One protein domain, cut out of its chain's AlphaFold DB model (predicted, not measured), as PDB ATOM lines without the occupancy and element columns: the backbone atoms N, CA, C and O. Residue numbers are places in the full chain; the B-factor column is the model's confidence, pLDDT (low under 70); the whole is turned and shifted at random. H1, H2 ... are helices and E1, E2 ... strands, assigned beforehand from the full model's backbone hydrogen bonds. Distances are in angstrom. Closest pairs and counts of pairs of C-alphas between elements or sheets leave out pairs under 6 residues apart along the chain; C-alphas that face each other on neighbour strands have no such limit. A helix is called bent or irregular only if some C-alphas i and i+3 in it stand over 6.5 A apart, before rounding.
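This is residues 30 to 143 of the 145 residues of an uncharacterized protein of Pseudoalteromonas luteoviolacea (UniProt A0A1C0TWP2). Two strongly twisted sheets, one of E1, E2, E3 and E5 and one of E4, E7 and E6, pack partly face to face as a sandwich with crossed strands, and the long helix H3 packs over both, nearest to E1 of the one and E6 of the other. E5 runs on into E6, from the one sheet to the other, and the short helices H1 and H2 sit together at one end of the longest axis. The printed part has 114 residues, with three named helices and seven named strands in the order E1 E2 E3 H1 H2 H3 E4 E5 E6 E7; its class is mixed, helices and strands. Across the sheets the orders are E1, E2, E3, E5 and E4, E7, E6, both mixed, with E3 and E5 parallel, E4 and E7 parallel and the other neighbours antiparallel. The whole is compact and rounded, with a radius of gyration of the C-alphas of 13.2 A and spans of 35 by 31 by 30 A.

In the larger sheet, E1 (residues 30 to 36), E2 (residues 41 to 48) and E3 (residues 61 to 66) form a meander, each strand the antiparallel neighbour of the one before. E1 and E2 are a hairpin, with N 32 and O 45 at 2.8 A. E2 and E3 are a hairpin too, with N 44 and O 63 at 2.9 A. E5 (residues 120 to 123) is the parallel neighbour of E3, with N 121 and O 62 at 2.8 A. E2 bends by 53 degrees at residue 45. In the other sheet, E4 (residues 103 to 110) is parallel to E7 (residues 136 to 142), with N 107 and O 138 at 2.8 A. E7 and E6 (residues 125 to 130) are an antiparallel hairpin, with N 139 and O 127 at 2.8 A. The two sheets form a sandwich, two sheets face to face: the parts that face each other are 10.4 A centre to centre, and the strands of the one stand at 68 degrees to those of the other. E5 runs on into E6 at 68 degrees across a break of 1 residue. H3 (residues 83 to 97) makes two layers with each sheet, a helix on one face of it. Over the larger sheet its height is 9.6 A, and the closest C-alphas of H3 and E1 are those of Ser 97 and Ile 31, 5.7 A apart. Over the smaller sheet its height is 8.6 A, and the closest C-alphas of H3 and E6 are those of Gln 86 and Leu 126, 4.9 A apart. H1 (residues 69 to 73) only grazes the smaller sheet, with its residues 69 to 72. H2 (residues 76 to 79) is on that sheet, and its closest C-alpha to E7 is that of Ile 77, 7.1 A from that of Phe 141. H1 and H2 are close but not clearly touching, with the C-alphas of Ile 72 and Lys 78 the closest at 5.4 A. Every O i to N i+4 pair is within hydrogen-bond range in H1 and H3; H2 is too short for such a pair.

E1, residues 30 to 36, begins at C-alpha 30 (72.644, -81.791, 37.431) and is 17.0 A long. E2, residues 41 to 48, measures 21.7 A, and E3, residues 61 to 66, 15.7 A. H1, residues 69 to 73, and H2, residues 76 to 79, are short; H2 is irregular, with C-alphas 76 and 79 at 7.5 A. H3, residues 83 to 97, begins at C-alpha 83 (50.743, -72.713, 44.457) and is 21.0 A long. E4, residues 103 to 110, is 23.2 A long, E5, residues 120 to 123, 10.5 A, and E6, residues 125 to 130, 16.6 A. E7, residues 136 to 142, is 19.5 A long and ends at C-alpha 142 (51.930, -86.687, 38.784).

The two C-alphas farthest apart are those of Ser 74 and Ala 100, 39.6 A. The printed part has no cut. The link from E2 to E3, residues 49 to 60, is long. Mean pLDDT of the printed part is 89.9, and residues 51 to 54 are under 70.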
ATOM      1  N   GLU A  30      72.047 -83.032  37.912       95.75
ATOM      2  CA  GLU A  30      72.644 -81.791  37.431       95.75
ATOM      3  C   GLU A  30      71.642 -81.078  36.523       95.75
ATOM      4  O   GLU A  30      71.023 -81.707  35.660       95.75
ATOM      5  N   ILE A  31      71.465 -79.774  36.737       97.25
ATOM      6  CA  ILE A  31      70.583 -78.921  35.939       97.25
ATOM      7  C   ILE A  31      71.430 -78.244  34.862       97.25
ATOM      8  O   ILE A  31      72.275 -77.412  35.175       97.25
ATOM      9  N   HIS A  32      71.206 -78.612  33.602       96.69
ATOM     10  CA  HIS A  32      71.944 -78.079  32.448       96.69
ATOM     11  C   HIS A  32      71.316 -76.802  31.912       96.69
ATOM     12  O   HIS A  32      72.022 -75.906  31.465       96.69
ATOM     13  N   ASP A  33      69.989 -76.747  31.942       97.69
ATOM     14  CA  ASP A  33      69.212 -75.582  31.546       97.69
ATOM     15  C   ASP A  33      67.965 -75.491  32.427       97.69
ATOM     16  O   ASP A  33      67.377 -76.514  32.797       97.69
ATOM     17  N   PHE A  34      67.578 -74.270  32.775       98.19
ATOM     18  CA  PHE A  34      66.367 -73.978  33.525       98.19
ATOM     19  C   PHE A  34      65.742 -72.692  32.998       98.19
ATOM     20  O   PHE A  34      66.303 -71.603  33.124       98.19
ATOM     21  N   GLN A  35      64.530 -72.815  32.469       98.25
ATOM     22  CA  GLN A  35      63.779 -71.693  31.935       98.25
ATOM     23  C   GLN A  35      62.478 -71.520  32.704       98.25
ATOM     24  O   GLN A  35      61.594 -72.380  32.680       98.25
ATOM     25  N   ARG A  36      62.323 -70.354  33.331       97.50
ATOM     26  CA  ARG A  36      61.041 -69.927  33.887       97.50
ATOM     27  C   ARG A  36      60.098 -69.518  32.756       97.50
ATOM     28  O   ARG A  36      60.478 -68.707  31.918       97.50
ATOM     29  N   LEU A  37      58.884 -70.068  32.742       97.50
ATOM     30  CA  LEU A  37      57.839 -69.690  31.782       97.50
ATOM     31  C   LEU A  37      56.787 -68.780  32.424       97.50
ATOM     32  O   LEU A  37      56.289 -67.858  31.787       97.50
ATOM     33  N   SER A  38      56.480 -69.027  33.699       96.56
ATOM     34  CA  SER A  38      55.574 -68.228  34.526       96.56
ATOM     35  C   SER A  38      55.895 -68.433  36.013       96.56
ATOM     36  O   SER A  38      56.814 -69.180  36.360       96.56
ATOM     37  N   ASP A  39      55.105 -67.836  36.905       95.06
ATOM     38  CA  ASP A  39      55.207 -68.052  38.356       95.06
ATOM     39  C   ASP A  39      54.982 -69.510  38.773       95.06
ATOM     40  O   ASP A  39      55.388 -69.920  39.855       95.06
ATOM     41  N   THR A  40      54.353 -70.338  37.944       96.44
ATOM     42  CA  THR A  40      54.044 -71.732  38.300       96.44
ATOM     43  C   THR A  40      54.574 -72.741  37.291       96.44
ATOM     44  O   THR A  40      54.543 -73.939  37.565       96.44
ATOM     45  N   GLU A  41      55.151 -72.277  36.182       97.56
ATOM     46  CA  GLU A  41      55.616 -73.129  35.089       97.56
ATOM     47  C   GLU A  41      57.098 -72.923  34.768       97.56
ATOM     48  O   GLU A  41      57.641 -71.811  34.828       97.56
ATOM     49  N   ALA A  42      57.774 -74.012  34.419       98.31
ATOM     50  CA  ALA A  42      59.159 -73.981  33.966       98.31
ATOM     51  C   ALA A  42      59.493 -75.192  33.101       98.31
ATOM     52  O   ALA A  42      58.820 -76.223  33.148       98.31
ATOM     53  N   LYS A  43      60.590 -75.076  32.360       98.12
ATOM     54  CA  LYS A  43      61.266 -76.199  31.712       98.12
ATOM     55  C   LYS A  43      62.646 -76.381  32.319       98.12
ATOM     56  O   LYS A  43      63.284 -75.398  32.694       98.12
ATOM     57  N   ALA A  44      63.101 -77.622  32.397       97.75
ATOM     58  CA  ALA A  44      64.471 -77.928  32.771       97.75
ATOM     59  C   ALA A  44      65.030 -79.078  31.943       97.75
ATOM     60  O   ALA A  44      64.340 -80.074  31.727       97.75
ATOM     61  N   LEU A  45      66.297 -78.957  31.562       97.12
ATOM     62  CA  LEU A  45      67.096 -80.054  31.034       97.12
ATOM     63  C   LEU A  45      67.981 -80.576  32.163       97.12
ATOM     64  O   LEU A  45      68.807 -79.832  32.698       97.12
ATOM     65  N   ILE A  46      67.825 -81.846  32.532       95.50
ATOM     66  CA  ILE A  46      68.561 -82.435  33.660       95.50
ATOM     67  C   ILE A  46      69.246 -83.749  33.284       95.50
ATOM     68  O   ILE A  46      68.789 -84.455  32.389       95.50
ATOM     69  N   SER A  47      70.303 -84.109  34.009       93.19
ATOM     70  CA  SER A  47      70.907 -85.451  33.991       93.19
ATOM     71  C   SER A  47      70.978 -86.032  35.396       93.19
ATOM     72  O   SER A  47      71.055 -85.290  36.375       93.19
ATOM     73  N   THR A  48      70.985 -87.358  35.520       91.00
ATOM     74  CA  THR A  48      71.324 -88.010  36.792       91.00
ATOM     75  C   THR A  48      72.840 -88.098  36.927       91.00
ATOM     76  O   THR A  48      73.540 -88.416  35.972       91.00
ATOM     77  N   LEU A  49      73.367 -87.849  38.128       87.69
ATOM     78  CA  LEU A  49      74.799 -88.029  38.406       87.69
ATOM     79  C   LEU A  49      75.186 -89.496  38.626       87.69
ATOM     80  O   LEU A  49      76.363 -89.836  38.626       87.69
ATOM     81  N   ASN A  50      74.199 -90.363  38.857       79.12
ATOM     82  CA  ASN A  50      74.401 -91.799  38.960       79.12
ATOM     83  C   ASN A  50      73.767 -92.481  37.743       79.12
ATOM     84  O   ASN A  50      72.540 -92.528  37.625       79.12
ATOM     85  N   GLU A  51      74.607 -93.013  36.860       60.59
ATOM     86  CA  GLU A  51      74.196 -93.663  35.609       60.59
ATOM     87  C   GLU A  51      73.372 -94.940  35.847       60.59
ATOM     88  O   GLU A  51      72.498 -95.271  35.051       60.59
ATOM     89  N   THR A  52      73.558 -95.608  36.995       61.19
ATOM     90  CA  THR A  52      72.776 -96.807  37.373       61.19
ATOM     91  C   THR A  52      71.319 -96.502  37.731       61.19
ATOM     92  O   THR A  52      70.511 -97.416  37.884       61.19
ATOM     93  N   LYS A  53      70.967 -95.218  37.870       65.94
ATOM     94  CA  LYS A  53      69.612 -94.731  38.145       65.94
ATOM     95  C   LYS A  53      69.209 -93.659  37.132       65.94
ATOM     96  O   LYS A  53      68.711 -92.612  37.529       65.94
ATOM     97  N   SER A  54      69.471 -93.886  35.849       67.12
ATOM     98  CA  SER A  54      69.052 -92.968  34.788       67.12
ATOM     99  C   SER A  54      67.526 -92.900  34.667       67.12
ATOM    100  O   SER A  54      66.808 -93.867  34.939       67.12
ATOM    101  N   PHE A  55      67.021 -91.738  34.253       72.81
ATOM    102  CA  PHE A  55      65.631 -91.623  33.833       72.81
ATOM    103  C   PHE A  55      65.489 -92.322  32.486       72.81
ATOM    104  O   PHE A  55      65.961 -91.812  31.473       72.81
ATOM    105  N   ASP A  56      64.848 -93.491  32.487       75.50
ATOM    106  CA  ASP A  56      64.478 -94.197  31.256       75.50
ATOM    107  C   ASP A  56      65.675 -94.459  30.314       75.50
ATOM    108  O   ASP A  56      65.588 -94.292  29.099       75.50
ATOM    109  N   ASN A  57      66.824 -94.842  30.889       80.06
ATOM    110  CA  ASN A  57      68.079 -95.098  30.168       80.06
ATOM    111  C   ASN A  57      68.599 -93.911  29.334       80.06
ATOM    112  O   ASN A  57      69.362 -94.114  28.390       80.06
ATOM    113  N   CYS A  58      68.216 -92.678  29.678       83.75
ATOM    114  CA  CYS A  58      68.705 -91.474  29.015       83.75
ATOM    115  C   CYS A  58      69.734 -90.715  29.855       83.75
ATOM    116  O   CYS A  58      69.613 -90.617  31.078       83.75
ATOM    117  N   SER A  59      70.723 -90.122  29.181       86.62
ATOM    118  CA  SER A  59      71.743 -89.277  29.811       86.62
ATOM    119  C   SER A  59      71.206 -87.900  30.200       86.62
ATOM    120  O   SER A  59      71.623 -87.359  31.223       86.62
ATOM    121  N   LYS A  60      70.274 -87.340  29.418       92.50
ATOM    122  CA  LYS A  60      69.591 -86.074  29.711       92.50
ATOM    123  C   LYS A  60      68.109 -86.161  29.381       92.50
ATOM    124  O   LYS A  60      67.733 -86.766  28.383       92.50
ATOM    125  N   ILE A  61      67.279 -85.535  30.199       93.69
ATOM    126  CA  ILE A  61      65.833 -85.492  29.988       93.69
ATOM    127  C   ILE A  61      65.312 -84.065  30.081       93.69
ATOM    128  O   ILE A  61      65.791 -83.269  30.892       93.69
ATOM    129  N   ASP A  62      64.297 -83.779  29.275       96.56
ATOM    130  CA  ASP A  62      63.524 -82.548  29.354       96.56
ATOM    131  C   ASP A  62      62.359 -82.744  30.314       96.56
ATOM    132  O   ASP A  62      61.597 -83.708  30.203       96.56
ATOM    133  N   ILE A  63      62.182 -81.813  31.243       96.25
ATOM    134  CA  ILE A  63      61.062 -81.813  32.178       96.25
ATOM    135  C   ILE A  63      60.274 -80.525  32.011       96.25
ATOM    136  O   ILE A  63      60.814 -79.430  32.152       96.25
ATOM    137  N   LEU A  64      58.975 -80.668  31.763       97.38
ATOM    138  CA  LEU A  64      58.002 -79.593  31.876       97.38
ATOM    139  C   LEU A  64      57.337 -79.650  33.254       97.38
ATOM    140  O   LEU A  64      56.655 -80.625  33.581       97.38
ATOM    141  N   PHE A  65      57.502 -78.592  34.039       96.75
ATOM    142  CA  PHE A  65      56.747 -78.359  35.266       96.75
ATOM    143  C   PHE A  65      55.536 -77.495  34.913       96.75
ATOM    144  O   PHE A  65      55.697 -76.315  34.615       96.75
ATOM    145  N   ASP A  66      54.345 -78.091  34.908       94.62
ATOM    146  CA  ASP A  66      53.096 -77.476  34.439       94.62
ATOM    147  C   ASP A  66      52.029 -77.573  35.531       94.62
ATOM    148  O   ASP A  66      51.234 -78.516  35.578       94.62
ATOM    149  N   PHE A  67      52.089 -76.631  36.470       94.06
ATOM    150  CA  PHE A  67      51.173 -76.590  37.601       94.06
ATOM    151  C   PHE A  67      49.827 -75.996  37.202       94.06
ATOM    152  O   PHE A  67      49.742 -74.870  36.718       94.06
ATOM    153  N   ASP A  68      48.765 -76.732  37.521       90.81
ATOM    154  CA  ASP A  68      47.382 -76.303  37.352       90.81
ATOM    155  C   ASP A  68      46.617 -76.582  38.648       90.81
ATOM    156  O   ASP A  68      46.317 -77.733  38.978       90.81
ATOM    157  N   LEU A  69      46.298 -75.515  39.387       89.50
ATOM    158  CA  LEU A  69      45.626 -75.612  40.683       89.50
ATOM    159  C   LEU A  69      44.290 -76.358  40.586       89.50
ATOM    160  O   LEU A  69      44.005 -77.203  41.431       89.50
ATOM    161  N   LYS A  70      43.497 -76.105  39.535       88.94
ATOM    162  CA  LYS A  70      42.177 -76.738  39.376       88.94
ATOM    163  C   LYS A  70      42.310 -78.243  39.187       88.94
ATOM    164  O   LYS A  70      41.523 -79.007  39.737       88.94
ATOM    165  N   LYS A  71      43.320 -78.672  38.423       87.06
ATOM    166  CA  LYS A  71      43.640 -80.095  38.265       87.06
ATOM    167  C   LYS A  71      44.087 -80.698  39.591       87.06
ATOM    168  O   LYS A  71      43.544 -81.721  39.994       87.06
ATOM    169  N   ILE A  72      45.009 -80.047  40.299       89.44
ATOM    170  CA  ILE A  72      45.547 -80.552  41.569       89.44
ATOM    171  C   ILE A  72      44.450 -80.722  42.625       89.44
ATOM    172  O   ILE A  72      44.413 -81.761  43.278       89.44
ATOM    173  N   GLU A  73      43.522 -79.776  42.769       89.62
ATOM    174  CA  GLU A  73      42.443 -79.851  43.769       89.62
ATOM    175  C   GLU A  73      41.554 -81.101  43.624       89.62
ATOM    176  O   GLU A  73      40.998 -81.587  44.614       89.62
ATOM    177  N   SER A  74      41.471 -81.658  42.409       86.12
ATOM    178  CA  SER A  74      40.730 -82.888  42.099       86.12
ATOM    179  C   SER A  74      41.520 -84.188  42.311       86.12
ATOM    180  O   SER A  74      40.960 -85.273  42.181       86.12
ATOM    181  N   THR A  75      42.805 -84.098  42.661       85.31
ATOM    182  CA  THR A  75      43.727 -85.245  42.740       85.31
ATOM    183  C   THR A  75      44.077 -85.626  44.176       85.31
ATOM    184  O   THR A  75      43.850 -84.876  45.132       85.31
ATOM    185  N   SER A  76      44.694 -86.797  44.338       85.00
ATOM    186  CA  SER A  76      45.186 -87.273  45.635       85.00
ATOM    187  C   SER A  76      46.368 -86.450  46.173       85.00
ATOM    188  O   SER A  76      46.642 -86.465  47.375       85.00
ATOM    189  N   ILE A  77      47.041 -85.682  45.306       85.50
ATOM    190  CA  ILE A  77      48.259 -84.932  45.638       85.50
ATOM    191  C   ILE A  77      48.001 -83.521  46.195       85.50
ATOM    192  O   ILE A  77      48.950 -82.838  46.577       85.50
ATOM    193  N   LYS A  78      46.737 -83.086  46.299       87.62
ATOM    194  CA  LYS A  78      46.347 -81.727  46.736       87.62
ATOM    195  C   LYS A  78      46.877 -81.293  48.105       87.62
ATOM    196  O   LYS A  78      47.000 -80.106  48.371       87.62
ATOM    197  N   ASN A  79      47.186 -82.252  48.976       87.44
ATOM    198  CA  ASN A  79      47.723 -81.973  50.310       87.44
ATOM    199  C   ASN A  79      49.252 -81.800  50.314       87.44
ATOM    200  O   ASN A  79      49.814 -81.392  51.325       87.44
ATOM    201  N   PHE A  80      49.926 -82.140  49.213       86.69
ATOM    202  CA  PHE A  80      51.386 -82.093  49.088       86.69
ATOM    203  C   PHE A  80      51.868 -80.972  48.169       86.69
ATOM    204  O   PHE A  80      53.030 -80.577  48.249       86.69
ATOM    205  N   VAL A  81      50.987 -80.475  47.299       91.19
ATOM    206  CA  VAL A  81      51.300 -79.442  46.316       91.19
ATOM    207  C   VAL A  81      50.314 -78.290  46.460       91.19
ATOM    208  O   VAL A  81      49.105 -78.472  46.335       91.19
ATOM    209  N   SER A  82      50.846 -77.089  46.665       93.19
ATOM    210  CA  SER A  82      50.121 -75.823  46.605       93.19
ATOM    211  C   SER A  82      50.784 -74.886  45.595       93.19
ATOM    212  O   SER A  82      51.885 -75.149  45.105       93.19
ATOM    213  N   LYS A  83      50.130 -73.762  45.284       94.75
ATOM    214  CA  LYS A  83      50.743 -72.713  44.457       94.75
ATOM    215  C   LYS A  83      52.049 -72.208  45.084       94.75
ATOM    216  O   LYS A  83      53.041 -72.046  44.382       94.75
ATOM    217  N   ASP A  84      52.060 -72.028  46.400       94.50
ATOM    218  CA  ASP A  84      53.226 -71.522  47.122       94.50
ATOM    219  C   ASP A  84      54.370 -72.543  47.125       94.50
ATOM    220  O   ASP A  84      55.511 -72.185  46.835       94.50
ATOM    221  N   SER A  85      54.075 -73.832  47.353       94.12
ATOM    222  CA  SER A  85      55.108 -74.880  47.308       94.12
ATOM    223  C   SER A  85      55.700 -75.041  45.910       94.12
ATOM    224  O   SER A  85      56.893 -75.318  45.772       94.12
ATOM    225  N   GLN A  86      54.875 -74.857  44.873       96.06
ATOM    226  CA  GLN A  86      55.300 -74.854  43.479       96.06
ATOM    227  C   GLN A  86      56.263 -73.694  43.206       96.06
ATOM    228  O   GLN A  86      57.351 -73.923  42.673       96.06
ATOM    229  N   ILE A  87      55.887 -72.468  43.590       96.62
ATOM    230  CA  ILE A  87      56.721 -71.266  43.433       96.62
ATOM    231  C   ILE A  87      58.060 -71.459  44.148       96.62
ATOM    232  O   ILE A  87      59.106 -71.365  43.507       96.62
ATOM    233  N   GLU A  88      58.035 -71.825  45.432       95.81
ATOM    234  CA  GLU A  88      59.245 -72.012  46.240       95.81
ATOM    235  C   GLU A  88      60.178 -73.069  45.626       95.81
ATOM    236  O   GLU A  88      61.398 -72.894  45.551       95.81
ATOM    237  N   SER A  89      59.615 -74.179  45.149       96.25
ATOM    238  CA  SER A  89      60.396 -75.245  44.518       96.25
ATOM    239  C   SER A  89      61.086 -74.759  43.240       96.25
ATOM    240  O   SER A  89      62.241 -75.098  42.978       96.25
ATOM    241  N   LEU A  90      60.414 -73.923  42.453       97.38
ATOM    242  CA  LEU A  90      60.957 -73.401  41.201       97.38
ATOM    243  C   LEU A  90      61.990 -72.300  41.433       97.38
ATOM    244  O   LEU A  90      62.979 -72.244  40.707       97.38
ATOM    245  N   GLU A  91      61.833 -71.491  42.478       96.81
ATOM    246  CA  GLU A  91      62.872 -70.564  42.937       96.81
ATOM    247  C   GLU A  91      64.132 -71.310  43.385       96.81
ATOM    248  O   GLU A  91      65.250 -70.918  43.045       96.81
ATOM    249  N   ARG A  92      63.977 -72.424  44.109       95.50
ATOM    250  CA  ARG A  92      65.104 -73.280  44.509       95.50
ATOM    251  C   ARG A  92      65.804 -73.897  43.297       95.50
ATOM    252  O   ARG A  92      67.034 -73.885  43.262       95.50
ATOM    253  N   LEU A  93      65.050 -74.395  42.313       96.19
ATOM    254  CA  LEU A  93      65.599 -74.910  41.052       96.19
ATOM    255  C   LEU A  93      66.371 -73.821  40.296       96.19
ATOM    256  O   LEU A  93      67.528 -74.037  39.939       96.19
ATOM    257  N   ALA A  94      65.781 -72.631  40.144       97.12
ATOM    258  CA  ALA A  94      66.425 -71.482  39.510       97.12
ATOM    259  C   ALA A  94      67.729 -71.102  40.227       97.12
ATOM    260  O   ALA A  94      68.782 -70.968  39.599       97.12
ATOM    261  N   LYS A  95      67.694 -71.013  41.561       96.56
ATOM    262  CA  LYS A  95      68.871 -70.703  42.376       96.56
ATOM    263  C   LYS A  95      69.985 -71.727  42.169       96.56
ATOM    264  O   LYS A  95      71.114 -71.331  41.901       96.56
ATOM    265  N   VAL A  96      69.680 -73.025  42.248       95.81
ATOM    266  CA  VAL A  96      70.674 -74.087  42.012       95.81
ATOM    267  C   VAL A  96      71.232 -74.014  40.593       95.81
ATOM    268  O   VAL A  96      72.445 -74.115  40.436       95.81
ATOM    269  N   SER A  97      70.382 -73.797  39.586       96.69
ATOM    270  CA  SER A  97      70.804 -73.722  38.180       96.69
ATOM    271  C   SER A  97      71.803 -72.591  37.901       96.69
ATOM    272  O   SER A  97      72.622 -72.705  36.999       96.69
ATOM    273  N   SER A  98      71.789 -71.530  38.716       96.06
ATOM    274  CA  SER A  98      72.714 -70.395  38.589       96.06
ATOM    275  C   SER A  98      74.105 -70.635  39.196       96.06
ATOM    276  O   SER A  98      75.007 -69.815  39.028       96.06
ATOM    277  N   HIS A  99      74.298 -71.729  39.940       95.56
ATOM    278  CA  HIS A  99      75.583 -72.035  40.559       95.56
ATOM    279  C   HIS A  99      76.571 -72.630  39.548       95.56
ATOM    280  O   HIS A  99      76.188 -73.360  38.641       95.56
ATOM    281  N   ALA A 100      77.874 -72.441  39.790       91.06
ATOM    282  CA  ALA A 100      78.938 -73.060  38.988       91.06
ATOM    283  C   ALA A 100      78.872 -74.602  38.956       91.06
ATOM    284  O   ALA A 100      79.366 -75.226  38.023       91.06
ATOM    285  N   LYS A 101      78.270 -75.215  39.986       92.88
ATOM    286  CA  LYS A 101      77.952 -76.644  40.039       92.88
ATOM    287  C   LYS A 101      76.456 -76.816  40.344       92.88
ATOM    288  O   LYS A 101      76.092 -76.849  41.526       92.88
ATOM    289  N   PRO A 102      75.591 -76.906  39.322       94.38
ATOM    290  CA  PRO A 102      74.137 -76.850  39.476       94.38
ATOM    291  C   PRO A 102      73.544 -78.213  39.866       94.38
ATOM    292  O   PRO A 102      72.713 -78.788  39.166       94.38
ATOM    293  N   VAL A 103      73.996 -78.758  40.999       94.94
ATOM    294  CA  VAL A 103      73.627 -80.098  41.472       94.94
ATOM    295  C   VAL A 103      72.650 -80.030  42.638       94.94
ATOM    296  O   VAL A 103      72.872 -79.306  43.611       94.94
ATOM    297  N   MET A 104      71.598 -80.849  42.597       92.56
ATOM    298  CA  MET A 104      70.661 -81.010  43.712       92.56
ATOM    299  C   MET A 104      70.043 -82.407  43.768       92.56
ATOM    300  O   MET A 104      70.330 -83.253  42.929       92.56
ATOM    301  N   VAL A 105      69.202 -82.663  44.778       90.56
ATOM    302  CA  VAL A 105      68.353 -83.859  44.787       90.56
ATOM    303  C   VAL A 105      66.942 -83.492  44.385       90.56
ATOM    304  O   VAL A 105      66.328 -82.613  44.992       90.56
ATOM    305  N   LEU A 106      66.458 -84.196  43.371       92.12
ATOM    306  CA  LEU A 106      65.096 -84.126  42.875       92.12
ATOM    307  C   LEU A 106      64.447 -85.490  43.089       92.12
ATOM    308  O   LEU A 106      65.054 -86.530  42.825       92.12
ATOM    309  N   GLY A 107      63.235 -85.477  43.621       90.25
ATOM    310  CA  GLY A 107      62.453 -86.658  43.926       90.25
ATOM    311  C   GLY A 107      61.204 -86.779  43.065       90.25
ATOM    312  O   GLY A 107      60.780 -85.843  42.396       90.25
ATOM    313  N   SER A 108      60.595 -87.952  43.122       89.19
ATOM    314  CA  SER A 108      59.319 -88.306  42.513       89.19
ATOM    315  C   SER A 108      58.495 -89.048  43.556       89.19
ATOM    316  O   SER A 108      58.986 -90.024  44.121       89.19
ATOM    317  N   MET A 109      57.259 -88.615  43.801       85.75
ATOM    318  CA  MET A 109      56.276 -89.361  44.596       85.75
ATOM    319  C   MET A 109      55.073 -89.738  43.728       85.75
ATOM    320  O   MET A 109      54.659 -88.980  42.849       85.75
ATOM    321  N   GLY A 110      54.513 -90.928  43.963       77.81
ATOM    322  CA  GLY A 110      53.493 -91.494  43.079       77.81
ATOM    323  C   GLY A 110      54.052 -91.685  41.667       77.81
ATOM    324  O   GLY A 110      55.141 -92.233  41.504       77.81
ATOM    325  N   SER A 111      53.346 -91.180  40.652       78.19
ATOM    326  CA  SER A 111      53.838 -91.226  39.265       78.19
ATOM    327  C   SER A 111      54.830 -90.105  38.930       78.19
ATOM    328  O   SER A 111      55.329 -90.097  37.813       78.19
ATOM    329  N   GLY A 112      55.075 -89.173  39.866       84.00
ATOM    330  CA  GLY A 112      55.942 -87.983  39.839       84.00
ATOM    331  C   GLY A 112      56.288 -87.322  38.505       84.00
ATOM    332  O   GLY A 112      55.946 -86.159  38.315       84.00
ATOM    333  N   PHE A 113      56.981 -88.016  37.602       89.44
ATOM    334  CA  PHE A 113      57.260 -87.584  36.234       89.44
ATOM    335  C   PHE A 113      56.571 -88.505  35.224       89.44
ATOM    336  O   PHE A 113      56.980 -89.650  35.028       89.44
ATOM    337  N   LYS A 114      55.568 -87.999  34.504       90.94
ATOM    338  CA  LYS A 114      54.976 -88.738  33.383       90.94
ATOM    339  C   LYS A 114      55.790 -88.520  32.119       90.94
ATOM    340  O   LYS A 114      55.917 -87.386  31.670       90.94
ATOM    341  N   LYS A 115      56.257 -89.597  31.491       91.19
ATOM    342  CA  LYS A 115      56.840 -89.539  30.146       91.19
ATOM    343  C   LYS A 115      55.770 -89.120  29.127       91.19
ATOM    344  O   LYS A 115      54.712 -89.743  29.050       91.19
ATOM    345  N   THR A 116      56.030 -88.064  28.362       92.12
ATOM    346  CA  THR A 116      55.117 -87.515  27.338       92.12
ATOM    347  C   THR A 116      55.696 -87.561  25.928       92.12
ATOM    348  O   THR A 116      54.947 -87.428  24.963       92.12
ATOM    349  N   GLY A 117      57.004 -87.777  25.793       90.94
ATOM    350  CA  GLY A 117      57.696 -87.844  24.511       90.94
ATOM    351  C   GLY A 117      58.991 -88.642  24.603       90.94
ATOM    352  O   GLY A 117      59.206 -89.398  25.556       90.94
ATOM    353  N   ASN A 118      59.866 -88.475  23.610       89.69
ATOM    354  CA  ASN A 118      61.196 -89.069  23.663       89.69
ATOM    355  C   ASN A 118      62.053 -88.295  24.667       89.69
ATOM    356  O   ASN A 118      62.361 -87.132  24.431       89.69
ATOM    357  N   TYR A 119      62.370 -88.921  25.801       91.38
ATOM    358  CA  TYR A 119      63.117 -88.306  26.908       91.38
ATOM    359  C   TYR A 119      62.507 -87.007  27.462       91.38
ATOM    360  O   TYR A 119      63.171 -86.252  28.166       91.38
ATOM    361  N   THR A 120      61.222 -86.772  27.184       93.75
ATOM    362  CA  THR A 120      60.454 -85.638  27.695       93.75
ATOM    363  C   THR A 120      59.468 -86.119  28.742       93.75
ATOM    364  O   THR A 120      58.713 -87.074  28.524       93.75
ATOM    365  N   PHE A 121      59.450 -85.423  29.868       93.88
ATOM    366  CA  PHE A 121      58.638 -85.728  31.027       93.88
ATOM    367  C   PHE A 121      57.829 -84.514  31.465       93.88
ATOM    368  O   PHE A 121      58.183 -83.363  31.210       93.88
ATOM    369  N   LYS A 122      56.728 -84.784  32.158       94.75
ATOM    370  CA  LYS A 122      55.837 -83.780  32.722       94.75
ATOM    371  C   LYS A 122      55.621 -84.024  34.208       94.75
ATOM    372  O   LYS A 122      55.300 -85.138  34.623       94.75
ATOM    373  N   SER A 123      55.736 -82.951  34.972       94.50
ATOM    374  CA  SER A 123      55.290 -82.828  36.354       94.50
ATOM    375  C   SER A 123      54.079 -81.905  36.392       94.50
ATOM    376  O   SER A 123      54.091 -80.872  35.721       94.50
ATOM    377  N   ILE A 124      53.048 -82.250  37.167       93.06
ATOM    378  CA  ILE A 124      51.899 -81.349  37.379       93.06
ATOM    379  C   ILE A 124      52.015 -80.561  38.683       93.06
ATOM    380  O   ILE A 124      51.136 -79.765  38.992       93.06
ATOM    381  N   GLY A 125      53.065 -80.792  39.471       93.44
ATOM    382  CA  GLY A 125      53.207 -80.175  40.779       93.44
ATOM    383  C   GLY A 125      54.514 -80.532  41.468       93.44
ATOM    384  O   GLY A 125      54.985 -81.666  41.390       93.44
ATOM    385  N   LEU A 126      55.076 -79.556  42.166       95.44
ATOM    386  CA  LEU A 126      56.281 -79.647  42.966       95.44
ATOM    387  C   LEU A 126      55.964 -79.295  44.419       95.44
ATOM    388  O   LEU A 126      55.300 -78.299  44.725       95.44
ATOM    389  N   GLY A 127      56.486 -80.116  45.319       92.19
ATOM    390  CA  GLY A 127      56.431 -79.885  46.756       92.19
ATOM    391  C   GLY A 127      57.813 -80.053  47.365       92.19
ATOM    392  O   GLY A 127      58.549 -80.971  47.008       92.19
ATOM    393  N   SER A 128      58.171 -79.178  48.300       88.19
ATOM    394  CA  SER A 128      59.388 -79.335  49.094       88.19
ATOM    395  C   SER A 128      59.061 -80.107  50.367       88.19
ATOM    396  O   SER A 128      58.268 -79.655  51.187       88.19
ATOM    397  N   LEU A 129      59.679 -81.272  50.549       83.62
ATOM    398  CA  LEU A 129      59.519 -82.093  51.748       83.62
ATOM    399  C   LEU A 129      60.865 -82.248  52.450       83.62
ATOM    400  O   LEU A 129      61.920 -82.300  51.816       83.62
ATOM    401  N   LYS A 130      60.833 -82.318  53.781       81.81
ATOM    402  CA  LYS A 130      62.020 -82.596  54.589       81.81
ATOM    403  C   LYS A 130      62.107 -84.100  54.822       81.81
ATOM    404  O   LYS A 130      61.234 -84.676  55.463       81.81
ATOM    405  N   GLU A 131      63.147 -84.731  54.296       76.94
ATOM    406  CA  GLU A 131      63.448 -86.131  54.589       76.94
ATOM    407  C   GLU A 131      63.878 -86.295  56.058       76.94
ATOM    408  O   GLU A 131      64.318 -85.340  56.706       76.94
ATOM    409  N   TYR A 132      63.819 -87.526  56.582       73.12
ATOM    410  CA  TYR A 132      64.256 -87.859  57.951       73.12
ATOM    411  C   TYR A 132      65.714 -87.451  58.236       73.12
ATOM    412  O   TYR A 132      66.062 -87.101  59.360       73.12
ATOM    413  N   SER A 133      66.555 -87.417  57.198       74.19
ATOM    414  CA  SER A 133      67.941 -86.928  57.238       74.19
ATOM    415  C   SER A 133      68.066 -85.423  57.526       74.19
ATOM    416  O   SER A 133      69.171 -84.904  57.660       74.19
ATOM    417  N   GLY A 134      66.949 -84.694  57.570       77.69
ATOM    418  CA  GLY A 134      66.902 -83.244  57.699       77.69
ATOM    419  C   GLY A 134      67.086 -82.496  56.378       77.69
ATOM    420  O   GLY A 134      66.962 -81.270  56.357       77.69
ATOM    421  N   ARG A 135      67.337 -83.211  55.276       77.75
ATOM    422  CA  ARG A 135      67.493 -82.642  53.936       77.75
ATOM    423  C   ARG A 135      66.142 -82.229  53.357       77.75
ATOM    424  O   ARG A 135      65.207 -83.022  53.341       77.75
ATOM    425  N   THR A 136      66.053 -81.017  52.810       82.88
ATOM    426  CA  THR A 136      64.923 -80.632  51.952       82.88
ATOM    427  C   THR A 136      65.123 -81.203  50.552       82.88
ATOM    428  O   THR A 136      66.157 -80.964  49.922       82.88
ATOM    429  N   VAL A 137      64.127 -81.936  50.069       87.81
ATOM    430  CA  VAL A 137      64.063 -82.494  48.719       87.81
ATOM    431  C   VAL A 137      62.844 -81.917  48.015       87.81
ATOM    432  O   VAL A 137      61.758 -81.844  48.590       87.81
ATOM    433  N   ILE A 138      63.037 -81.504  46.766       93.94
ATOM    434  CA  ILE A 138      61.925 -81.142  45.890       93.94
ATOM    435  C   ILE A 138      61.391 -82.437  45.300       93.94
ATOM    436  O   ILE A 138      62.140 -83.162  44.649       93.94
ATOM    437  N   TYR A 139      60.119 -82.731  45.520       93.38
ATOM    438  CA  TYR A 139      59.434 -83.865  44.925       93.38
ATOM    439  C   TYR A 139      58.517 -83.400  43.812       93.38
ATOM    440  O   TYR A 139      57.756 -82.448  43.968       93.38
ATOM    441  N   SER A 140      58.587 -84.117  42.700       93.62
ATOM    442  CA  SER A 140      57.625 -84.033  41.623       93.62
ATOM    443  C   SER A 140      56.449 -84.956  41.869       93.62
ATOM    444  O   SER A 140      56.615 -86.088  42.335       93.62
ATOM    445  N   PHE A 141      55.277 -84.474  41.479       90.56
ATOM    446  CA  PHE A 141      54.019 -85.180  41.555       90.56
ATOM    447  C   PHE A 141      53.374 -85.263  40.172       90.56
ATOM    448  O   PHE A 141      53.364 -84.310  39.387       90.56
ATOM    449  N   TYR A 142      52.812 -86.435  39.906       86.00
ATOM    450  CA  TYR A 142      51.930 -86.687  38.784       86.00
ATOM    451  C   TYR A 142      50.838 -87.643  39.255       86.00
ATOM    452  O   TYR A 142      51.144 -88.703  39.807       86.00
ATOM    453  N   ASP A 143      49.585 -87.265  39.029       76.88
ATOM    454  CA  ASP A 143      48.411 -88.101  39.268       76.88
ATOM    455  C   ASP A 143      47.639 -88.197  37.939       76.88
ATOM    456  O   ASP A 143      47.339 -87.154  37.344       76.88
TER     457      ASP A 143